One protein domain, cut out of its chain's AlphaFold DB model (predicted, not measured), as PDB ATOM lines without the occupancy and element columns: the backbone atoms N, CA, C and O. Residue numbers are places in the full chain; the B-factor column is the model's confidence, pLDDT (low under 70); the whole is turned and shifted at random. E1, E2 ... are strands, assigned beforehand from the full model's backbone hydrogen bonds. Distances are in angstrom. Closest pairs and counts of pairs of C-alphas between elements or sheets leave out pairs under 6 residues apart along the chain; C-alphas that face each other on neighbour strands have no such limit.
ATOM      1  N   ASN A 137      31.642  35.167 -29.025       80.62
ATOM      2  CA  ASN A 137      30.986  33.868 -29.007       80.62
ATOM      3  C   ASN A 137      32.038  32.786 -28.739       80.62
ATOM      4  O   ASN A 137      32.675  32.279 -29.666       80.62
ATOM      5  N   HIS A 138      32.240  32.441 -27.468       86.56
ATOM      6  CA  HIS A 138      33.193  31.407 -27.062       86.56
ATOM      7  C   HIS A 138      32.570  30.006 -27.041       86.56
ATOM      8  O   HIS A 138      33.041  29.126 -26.324       86.56
ATOM      9  N   TYR A 139      31.515  29.766 -27.825       86.88
ATOM     10  CA  TYR A 139      30.867  28.459 -27.924       86.88
ATOM     11  C   TYR A 139      31.876  27.332 -28.189       86.88
ATOM     12  O   TYR A 139      32.776  27.457 -29.021       86.88
ATOM     13  N   GLN A 140      31.733  26.243 -27.433       83.50
ATOM     14  CA  GLN A 140      32.632  25.085 -27.379       83.50
ATOM     15  C   GLN A 140      34.095  25.366 -26.977       83.50
ATOM     16  O   GLN A 140      34.919  24.444 -26.965       83.50
ATOM     17  N   GLN A 141      34.444  26.592 -26.585       86.81
ATOM     18  CA  GLN A 141      35.766  26.888 -26.033       86.81
ATOM     19  C   GLN A 141      35.848  26.490 -24.558       86.81
ATOM     20  O   GLN A 141      34.832  26.411 -23.864       86.81
ATOM     21  N   GLU A 142      37.070  26.207 -24.103       88.25
ATOM     22  CA  GLU A 142      37.358  25.891 -22.703       88.25
ATOM     23  C   GLU A 142      37.068  27.120 -21.840       88.25
ATOM     24  O   GLU A 142      37.564  28.198 -22.147       88.25
ATOM     25  N   CYS A 143      36.243  26.970 -20.806       89.88
ATOM     26  CA  CYS A 143      35.742  28.102 -20.020       89.88
ATOM     27  C   CYS A 143      36.122  28.067 -18.538       89.88
ATOM     28  O   CYS A 143      35.944  29.068 -17.837       89.88
ATOM     29  N   PHE A 144      36.654  26.954 -18.039       87.88
ATOM     30  CA  PHE A 144      36.938  26.790 -16.617       87.88
ATOM     31  C   PHE A 144      38.293  27.377 -16.225       87.88
ATOM     32  O   PHE A 144      38.419  27.995 -15.157       87.88
ATOM     33  N   GLU A 145      39.298  27.243 -17.092       86.56
ATOM     34  CA  GLU A 145      40.585  27.919 -16.943       86.56
ATOM     35  C   GLU A 145      40.562  29.311 -17.576       86.56
ATOM     36  O   GLU A 145      41.023  30.262 -16.941       86.56
ATOM     37  N   ALA A 146      39.992  29.451 -18.778       81.12
ATOM     38  CA  ALA A 146      40.016  30.720 -19.510       81.12
ATOM     39  C   ALA A 146      38.993  31.753 -19.006       81.12
ATOM     40  O   ALA A 146      39.302  32.943 -18.940       81.12
ATOM     41  N   GLY A 147      37.785  31.306 -18.652       74.75
ATOM     42  CA  GLY A 147      36.658  32.184 -18.325       74.75
ATOM     43  C   GLY A 147      36.360  32.351 -16.841       74.75
ATOM     44  O   GLY A 147      35.533  33.184 -16.480       74.75
ATOM     45  N   ALA A 148      37.022  31.570 -15.979       79.75
ATOM     46  CA  ALA A 148      36.793  31.524 -14.531       79.75
ATOM     47  C   ALA A 148      35.344  31.191 -14.101       79.75
ATOM     48  O   ALA A 148      34.997  31.348 -12.930       79.75
ATOM     49  N   CYS A 149      34.515  30.666 -15.004       84.81
ATOM     50  CA  CYS A 149      33.159  30.211 -14.704       84.81
ATOM     51  C   CYS A 149      33.213  28.772 -14.179       84.81
ATOM     52  O   CYS A 149      33.246  27.817 -14.948       84.81
ATOM     53  N   ARG A 150      33.304  28.610 -12.857       86.38
ATOM     54  CA  ARG A 150      33.533  27.309 -12.195       86.38
ATOM     55  C   ARG A 150      32.301  26.788 -11.465       86.38
ATOM     56  O   ARG A 150      32.408  26.212 -10.387       86.38
ATOM     57  N   ASP A 151      31.134  27.056 -12.024       82.81
ATOM     58  CA  ASP A 151      29.841  26.884 -11.369       82.81
ATOM     59  C   ASP A 151      29.020  25.722 -11.945       82.81
ATOM     60  O   ASP A 151      27.824  25.623 -11.657       82.81
ATOM     61  N   GLY A 152      29.647  24.884 -12.782       81.69
ATOM     62  CA  GLY A 152      29.002  23.749 -13.443       81.69
ATOM     63  C   GLY A 152      27.791  24.165 -14.276       81.69
ATOM     64  O   GLY A 152      26.821  23.422 -14.341       81.69
ATOM     65  N   GLY A 153      27.784  25.391 -14.815       84.25
ATOM     66  CA  GLY A 153      26.680  25.955 -15.591       84.25
ATOM     67  C   GLY A 153      25.397  26.192 -14.795       84.25
ATOM     68  O   GLY A 153      24.312  26.268 -15.376       84.25
ATOM     69  N   SER A 154      25.482  26.340 -13.470       82.44
ATOM     70  CA  SER A 154      24.347  26.826 -12.669       82.44
ATOM     71  C   SER A 154      23.914  28.238 -13.080       82.44
ATOM     72  O   SER A 154      22.719  28.538 -13.072       82.44
ATOM     73  N   THR A 155      24.855  29.073 -13.516       84.44
ATOM     74  CA  THR A 155      24.615  30.430 -14.001       84.44
ATOM     75  C   THR A 155      25.217  30.651 -15.394       84.44
ATOM     76  O   THR A 155      26.141  29.945 -15.808       84.44
ATOM     77  N   PRO A 156      24.676  31.607 -16.170       87.38
ATOM     78  CA  PRO A 156      25.278  32.016 -17.434       87.38
ATOM     79  C   PRO A 156      26.724  32.478 -17.235       87.38
ATOM     80  O   PRO A 156      27.000  33.313 -16.377       87.38
ATOM     81  N   CYS A 157      27.639  31.982 -18.061       88.19
ATOM     82  CA  CYS A 157      29.038  32.378 -18.003       88.19
ATOM     83  C   CYS A 157      29.268  33.623 -18.866       88.19
ATOM     84  O   CYS A 157      29.243  33.538 -20.094       88.19
ATOM     85  N   GLU A 158      29.544  34.772 -18.241       84.56
ATOM     86  CA  GLU A 158      29.804  36.030 -18.962       84.56
ATOM     87  C   GLU A 158      30.962  35.917 -19.957       84.56
ATOM     88  O   GLU A 158      30.881  36.461 -21.053       84.56
ATOM     89  N   TRP A 159      32.030  35.192 -19.601       88.00
ATOM     90  CA  TRP A 159      33.150  34.971 -20.520       88.00
ATOM     91  C   TRP A 159      32.728  34.184 -21.754       88.00
ATOM     92  O   TRP A 159      33.214  34.459 -22.840       88.00
ATOM     93  N   CYS A 160      31.812  33.227 -21.602       88.25
ATOM     94  CA  CYS A 160      31.343  32.461 -22.739       88.25
ATOM     95  C   CYS A 160      30.585  33.333 -23.754       88.25
ATOM     96  O   CYS A 160      30.636  33.051 -24.952       88.25
ATOM     97  N   GLY A 161      29.903  34.376 -23.272       85.62
ATOM     98  CA  GLY A 161      29.120  35.301 -24.080       85.62
ATOM     99  C   GLY A 161      27.798  34.702 -24.560       85.62
ATOM    100  O   GLY A 161      27.131  33.944 -23.845       85.62
ATOM    101  N   LEU A 162      27.404  35.061 -25.784       81.25
ATOM    102  CA  LEU A 162      26.187  34.573 -26.433       81.25
ATOM    103  C   LEU A 162      26.516  33.723 -27.668       81.25
ATOM    104  O   LEU A 162      27.429  34.026 -28.434       81.25
ATOM    105  N   HIS A 163      25.703  32.695 -27.912       80.56
ATOM    106  CA  HIS A 163      25.687  31.939 -29.163       80.56
ATOM    107  C   HIS A 163      24.283  31.976 -29.753       80.56
ATOM    108  O   HIS A 163      23.340  31.497 -29.131       80.56
ATOM    109  N   GLN A 164      24.132  32.568 -30.942       76.38
ATOM    110  CA  GLN A 164      22.829  32.714 -31.612       76.38
ATOM    111  C   GLN A 164      21.765  33.380 -30.712       76.38
ATOM    112  O   GLN A 164      20.617  32.949 -30.651       76.38
ATOM    113  N   GLY A 165      22.169  34.405 -29.952       71.25
ATOM    114  CA  GLY A 165      21.295  35.108 -29.003       71.25
ATOM    115  C   GLY A 165      20.991  34.337 -27.713       71.25
ATOM    116  O   GLY A 165      20.327  34.870 -26.829       71.25
ATOM    117  N   GLN A 166      21.487  33.108 -27.563       79.31
ATOM    118  CA  GLN A 166      21.330  32.323 -26.345       79.31
ATOM    119  C   GLN A 166      22.533  32.471 -25.424       79.31
ATOM    120  O   GLN A 166      23.682  32.527 -25.866       79.31
ATOM    121  N   ARG A 167      22.255  32.483 -24.119       82.44
ATOM    122  CA  ARG A 167      23.282  32.481 -23.079       82.44
ATOM    123  C   ARG A 167      24.079  31.193 -23.117       82.44
ATOM    124  O   ARG A 167      23.508  30.105 -23.209       82.44
ATOM    125  N   LEU A 168      25.392  31.342 -23.004       87.06
ATOM    126  CA  LEU A 168      26.299  30.228 -22.837       87.06
ATOM    127  C   LEU A 168      26.606  29.988 -21.355       87.06
ATOM    128  O   LEU A 168      26.668  30.906 -20.540       87.06
ATOM    129  N   PHE A 169      26.796  28.723 -21.022       90.38
ATOM    130  CA  PHE A 169      27.032  28.193 -19.689       90.38
ATOM    131  C   PHE A 169      28.292  27.345 -19.742       90.38
ATOM    132  O   PHE A 169      28.568  26.710 -20.759       90.38
ATOM    133  N   CYS A 170      29.072  27.352 -18.668       91.69
ATOM    134  CA  CYS A 170      30.313  26.594 -18.616       91.69
ATOM    135  C   CYS A 170      30.057  25.200 -18.036       91.69
ATOM    136  O   CYS A 170      29.972  25.038 -16.822       91.69
ATOM    137  N   CYS A 171      29.913  24.197 -18.902       89.94
ATOM    138  CA  CYS A 171      29.500  22.847 -18.516       89.94
ATOM    139  C   CYS A 171      30.623  21.825 -18.710       89.94
ATOM    140  O   CYS A 171      31.316  21.861 -19.728       89.94
ATOM    141  N   SER A 172      30.773  20.878 -17.780       87.56
ATOM    142  CA  SER A 172      31.614  19.688 -17.966       87.56
ATOM    143  C   SER A 172      30.783  18.475 -18.387       87.56
ATOM    144  O   SER A 172      29.649  18.303 -17.948       87.56
ATOM    145  N   ALA A 173      31.384  17.578 -19.178       77.06
ATOM    146  CA  ALA A 173      30.802  16.271 -19.497       77.06
ATOM    147  C   ALA A 173      30.598  15.392 -18.248       77.06
ATOM    148  O   ALA A 173      29.783  14.475 -18.256       77.06
ATOM    149  N   SER A 174      31.370  15.645 -17.184       74.19
ATOM    150  CA  SER A 174      31.324  14.880 -15.933       74.19
ATOM    151  C   SER A 174      30.224  15.323 -14.972       74.19
ATOM    152  O   SER A 174      30.020  14.662 -13.952       74.19
ATOM    153  N   ASP A 175      29.560  16.448 -15.240       67.69
ATOM    154  CA  ASP A 175      28.580  17.028 -14.325       67.69
ATOM    155  C   ASP A 175      27.227  16.325 -14.499       67.69
ATOM    156  O   ASP A 175      26.260  16.876 -15.013       67.69
ATOM    157  N   GLU A 176      27.151  15.074 -14.035       65.12
ATOM    158  CA  GLU A 176      25.887  14.335 -13.901       65.12
ATOM    159  C   GLU A 176      25.035  14.844 -12.725       65.12
ATOM    160  O   GLU A 176      23.958  14.305 -12.462       65.12
ATOM    161  N   ASN A 177      25.498  15.860 -11.981       67.12
ATOM    162  CA  ASN A 177      24.750  16.371 -10.841       67.12
ATOM    163  C   ASN A 177      23.454  17.054 -11.332       67.12
ATOM    164  O   ASN A 177      23.522  18.086 -12.007       67.12
ATOM    165  N   PRO A 178      22.268  16.518 -10.982       59.09
ATOM    166  CA  PRO A 178      20.980  17.027 -11.454       59.09
ATOM    167  C   PRO A 178      20.657  18.446 -10.966       59.09
ATOM    168  O   PRO A 178      19.744  19.069 -11.504       59.09
ATOM    169  N   GLU A 179      21.390  18.973  -9.980       64.75
ATOM    170  CA  GLU A 179      21.278  20.377  -9.562       64.75
ATOM    171  C   GLU A 179      21.732  21.355 -10.663       64.75
ATOM    172  O   GLU A 179      21.277  22.499 -10.694       64.75
ATOM    173  N   TYR A 180      22.530  20.897 -11.634       67.50
ATOM    174  CA  TYR A 180      22.947  21.666 -12.810       67.50
ATOM    175  C   TYR A 180      22.079  21.330 -14.028       67.50
ATOM    176  O   TYR A 180      22.557  20.858 -15.064       67.50
ATOM    177  N   ALA A 181      20.770  21.581 -13.913       65.50
ATOM    178  CA  ALA A 181      19.785  21.274 -14.959       65.50
ATOM    179  C   ALA A 181      20.192  21.808 -16.348       65.50
ATOM    180  O   ALA A 181      19.967  21.151 -17.363       65.50
ATOM    181  N   ASN A 182      20.871  22.951 -16.364       77.62
ATOM    182  CA  ASN A 182      21.417  23.634 -17.530       77.62
ATOM    183  C   ASN A 182      22.449  22.812 -18.334       77.62
ATOM    184  O   ASN A 182      22.485  22.904 -19.559       77.62
ATOM    185  N   CYS A 183      23.246  21.969 -17.677       78.00
ATOM    186  CA  CYS A 183      24.289  21.172 -18.332       78.00
ATOM    187  C   CYS A 183      23.859  19.734 -18.648       78.00
ATOM    188  O   CYS A 183      24.478  19.069 -19.479       78.00
ATOM    189  N   SER A 184      22.771  19.270 -18.027       67.31
ATOM    190  CA  SER A 184      22.388  17.854 -17.911       67.31
ATOM    191  C   SER A 184      22.049  17.104 -19.214       67.31
ATOM    192  O   SER A 184      21.719  15.919 -19.171       67.31
ATOM    193  N   ARG A 185      22.099  17.747 -20.389       65.88
ATOM    194  CA  ARG A 185      21.700  17.138 -21.672       65.88
ATOM    195  C   ARG A 185      22.414  17.730 -22.887       65.88
ATOM    196  O   ARG A 185      21.809  17.833 -23.947       65.88
ATOM    197  N   THR A 186      23.671  18.138 -22.771       65.50
ATOM    198  CA  THR A 186      24.420  18.643 -23.934       65.50
ATOM    199  C   THR A 186      25.139  17.482 -24.641       65.50
ATOM    200  O   THR A 186      26.220  17.082 -24.218       65.50
ATOM    201  N   PRO A 187      24.573  16.886 -25.719       61.06
ATOM    202  CA  PRO A 187      25.133  15.695 -26.378       61.06
ATOM    203  C   PRO A 187      26.439  15.964 -27.146       61.06
ATOM    204  O   PRO A 187      26.912  15.089 -27.866       61.06
ATOM    205  N   GLU A 188      26.977  17.181 -27.069       63.00
ATOM    206  CA  GLU A 188      28.189  17.632 -27.763       63.00
ATOM    207  C   GLU A 188      29.425  17.688 -26.867       63.00
ATOM    208  O   GLU A 188      30.518  17.977 -27.352       63.00
ATOM    209  N   LEU A 189      29.297  17.398 -25.571       67.62
ATOM    210  CA  LEU A 189      30.462  17.283 -24.706       67.62
ATOM    211  C   LEU A 189      31.067  15.883 -24.870       67.62
ATOM    212  O   LEU A 189      30.629  14.922 -24.242       67.62
ATOM    213  N   ASP A 190      32.062  15.771 -25.754       63.91
ATOM    214  CA  ASP A 190      32.846  14.545 -25.936       63.91
ATOM    215  C   ASP A 190      33.408  14.065 -24.587       63.91
ATOM    216  O   ASP A 190      34.017  14.838 -23.836       63.91
ATOM    217  N   PHE A 191      33.223  12.775 -24.292       56.12
ATOM    218  CA  PHE A 191      33.713  12.124 -23.078       56.12
ATOM    219  C   PHE A 191      35.247  12.205 -23.023       56.12
ATOM    220  O   PHE A 191      35.957  11.392 -23.611       56.12
ATOM    221  N   GLY A 192      35.761  13.220 -22.327       59.09
ATOM    222  CA  GLY A 192      37.192  13.509 -22.206       59.09
ATOM    223  C   GLY A 192      37.547  14.993 -22.311       59.09
ATOM    224  O   GLY A 192      38.674  15.363 -21.987       59.09
ATOM    225  N   ALA A 193      36.613  15.846 -22.736       56.97
ATOM    226  CA  ALA A 193      36.824  17.287 -22.771       56.97
ATOM    227  C   ALA A 193      36.655  17.949 -21.391       56.97
ATOM    228  O   ALA A 193      35.743  17.626 -20.631       56.97
ATOM    229  N   SER A 194      37.534  18.917 -21.121       79.00
ATOM    230  CA  SER A 194      37.395  19.950 -20.090       79.00
ATOM    231  C   SER A 194      36.125  20.786 -20.306       79.00
ATOM    232  O   SER A 194      35.550  20.769 -21.392       79.00
ATOM    233  N   PHE A 195      35.690  21.511 -19.273       87.25
ATOM    234  CA  PHE A 195      34.511  22.381 -19.294       87.25
ATOM    235  C   PHE A 195      34.432  23.248 -20.558       87.25
ATOM    236  O   PHE A 195      35.409  23.919 -20.901       87.25
ATOM    237  N   ARG A 196      33.271  23.281 -21.220       89.62
ATOM    238  CA  ARG A 196      33.043  24.089 -22.425       89.62
ATOM    239  C   ARG A 196      31.829  24.996 -22.305       89.62
ATOM    240  O   ARG A 196      30.854  24.665 -21.634       89.62
ATOM    241  N   CYS A 197      31.881  26.111 -23.025       89.56
ATOM    242  CA  CYS A 197      30.734  26.986 -23.224       89.56
ATOM    243  C   CYS A 197      29.656  26.310 -24.083       89.56
ATOM    244  O   CYS A 197      29.902  26.005 -25.252       89.56
ATOM    245  N   VAL A 198      28.455  26.132 -23.540       88.44
ATOM    246  CA  VAL A 198      27.306  25.491 -24.207       88.44
ATOM    247  C   VAL A 198      26.010  26.250 -23.928       88.44
ATOM    248  O   VAL A 198      25.916  26.974 -22.944       88.44
ATOM    249  N   THR A 199      24.993  26.112 -24.775       86.19
ATOM    250  CA  THR A 199      23.667  26.712 -24.552       86.19
ATOM    251  C   THR A 199      22.777  25.774 -23.720       86.19
ATOM    252  O   THR A 199      22.878  24.554 -23.823       86.19
ATOM    253  N   THR A 200      21.881  26.323 -22.889       73.81
ATOM    254  CA  THR A 200      20.993  25.531 -22.000       73.81
ATOM    255  C   THR A 200      19.699  25.076 -22.633       73.81
ATOM    256  O   THR A 200      18.946  24.302 -22.038       73.81
ATOM    257  N   THR A 201      19.422  25.516 -23.858       55.59
ATOM    258  CA  THR A 201      18.289  24.965 -24.580       55.59
ATOM    259  C   THR A 201      18.688  23.625 -25.170       55.59
ATOM    260  O   THR A 201      19.293  23.488 -26.228       55.59
ATOM    261  N   THR A 202      18.257  22.581 -24.485       46.72
ATOM    262  CA  THR A 202      18.190  21.210 -24.990       46.72
ATOM    263  C   THR A 202      17.018  21.019 -25.948       46.72
ATOM    264  O   THR A 202      16.300  20.026 -25.892       46.72
ATOM    265  N   THR A 203      16.828  22.006 -26.817       42.44
ATOM    266  CA  THR A 203      16.313  21.859 -28.177       42.44
ATOM    267  C   THR A 203      17.127  22.753 -29.107       42.44
ATOM    268  O   THR A 203      16.601  23.273 -30.089       42.44
TER     269      THR A 203
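What this domain is: This is residues 137 to 203 of the 376 residues of the protein "Hypothetical protein" of Symbiodinium sp. CCMP2592 (UniProt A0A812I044). This is a compact ball of loops with little regular structure, built round a small two-stranded hairpin, E1 and E2, in its middle. Two long loop stretches, residues 137 to 165 and 172 to 195, surround it. The 67 printed residues have two named strands, E1 then E2, in one antiparallel sheet, and no named helix; the class is all strand, though named elements hold only 10 residues. The radius of gyration of the C-alphas is 10.2 A, and the spans are 26 by 24 by 20 A.

Where its parts are: Find C-alpha 166 at (21.330, 32.323, -26.345); from there E1, residues 166 to 171, runs 14.8 A. E2, residues 196 to 199, runs 10.0 A to C-alpha 199 at (23.667, 26.712, -24.552).

How they stand to each other: Look across the hairpin of E1 and E2: the directions of these antiparallel neighbours differ by 143 degrees. N 169 and O 198, 2.7 A apart, are within hydrogen-bond range. Residues 162 to 163 pair antiparallel with 166 to 167 of E1.

The domain as a whole: The farthest C-alphas, Gly 165 and Gly 192, are 27.7 A apart. The printed part has no cut; the link from E1 to E2 is long, 24 residues. Check the B-factor column at residues 175 to 181, 184 to 193 and 201 to 203, where pLDDT is under 70.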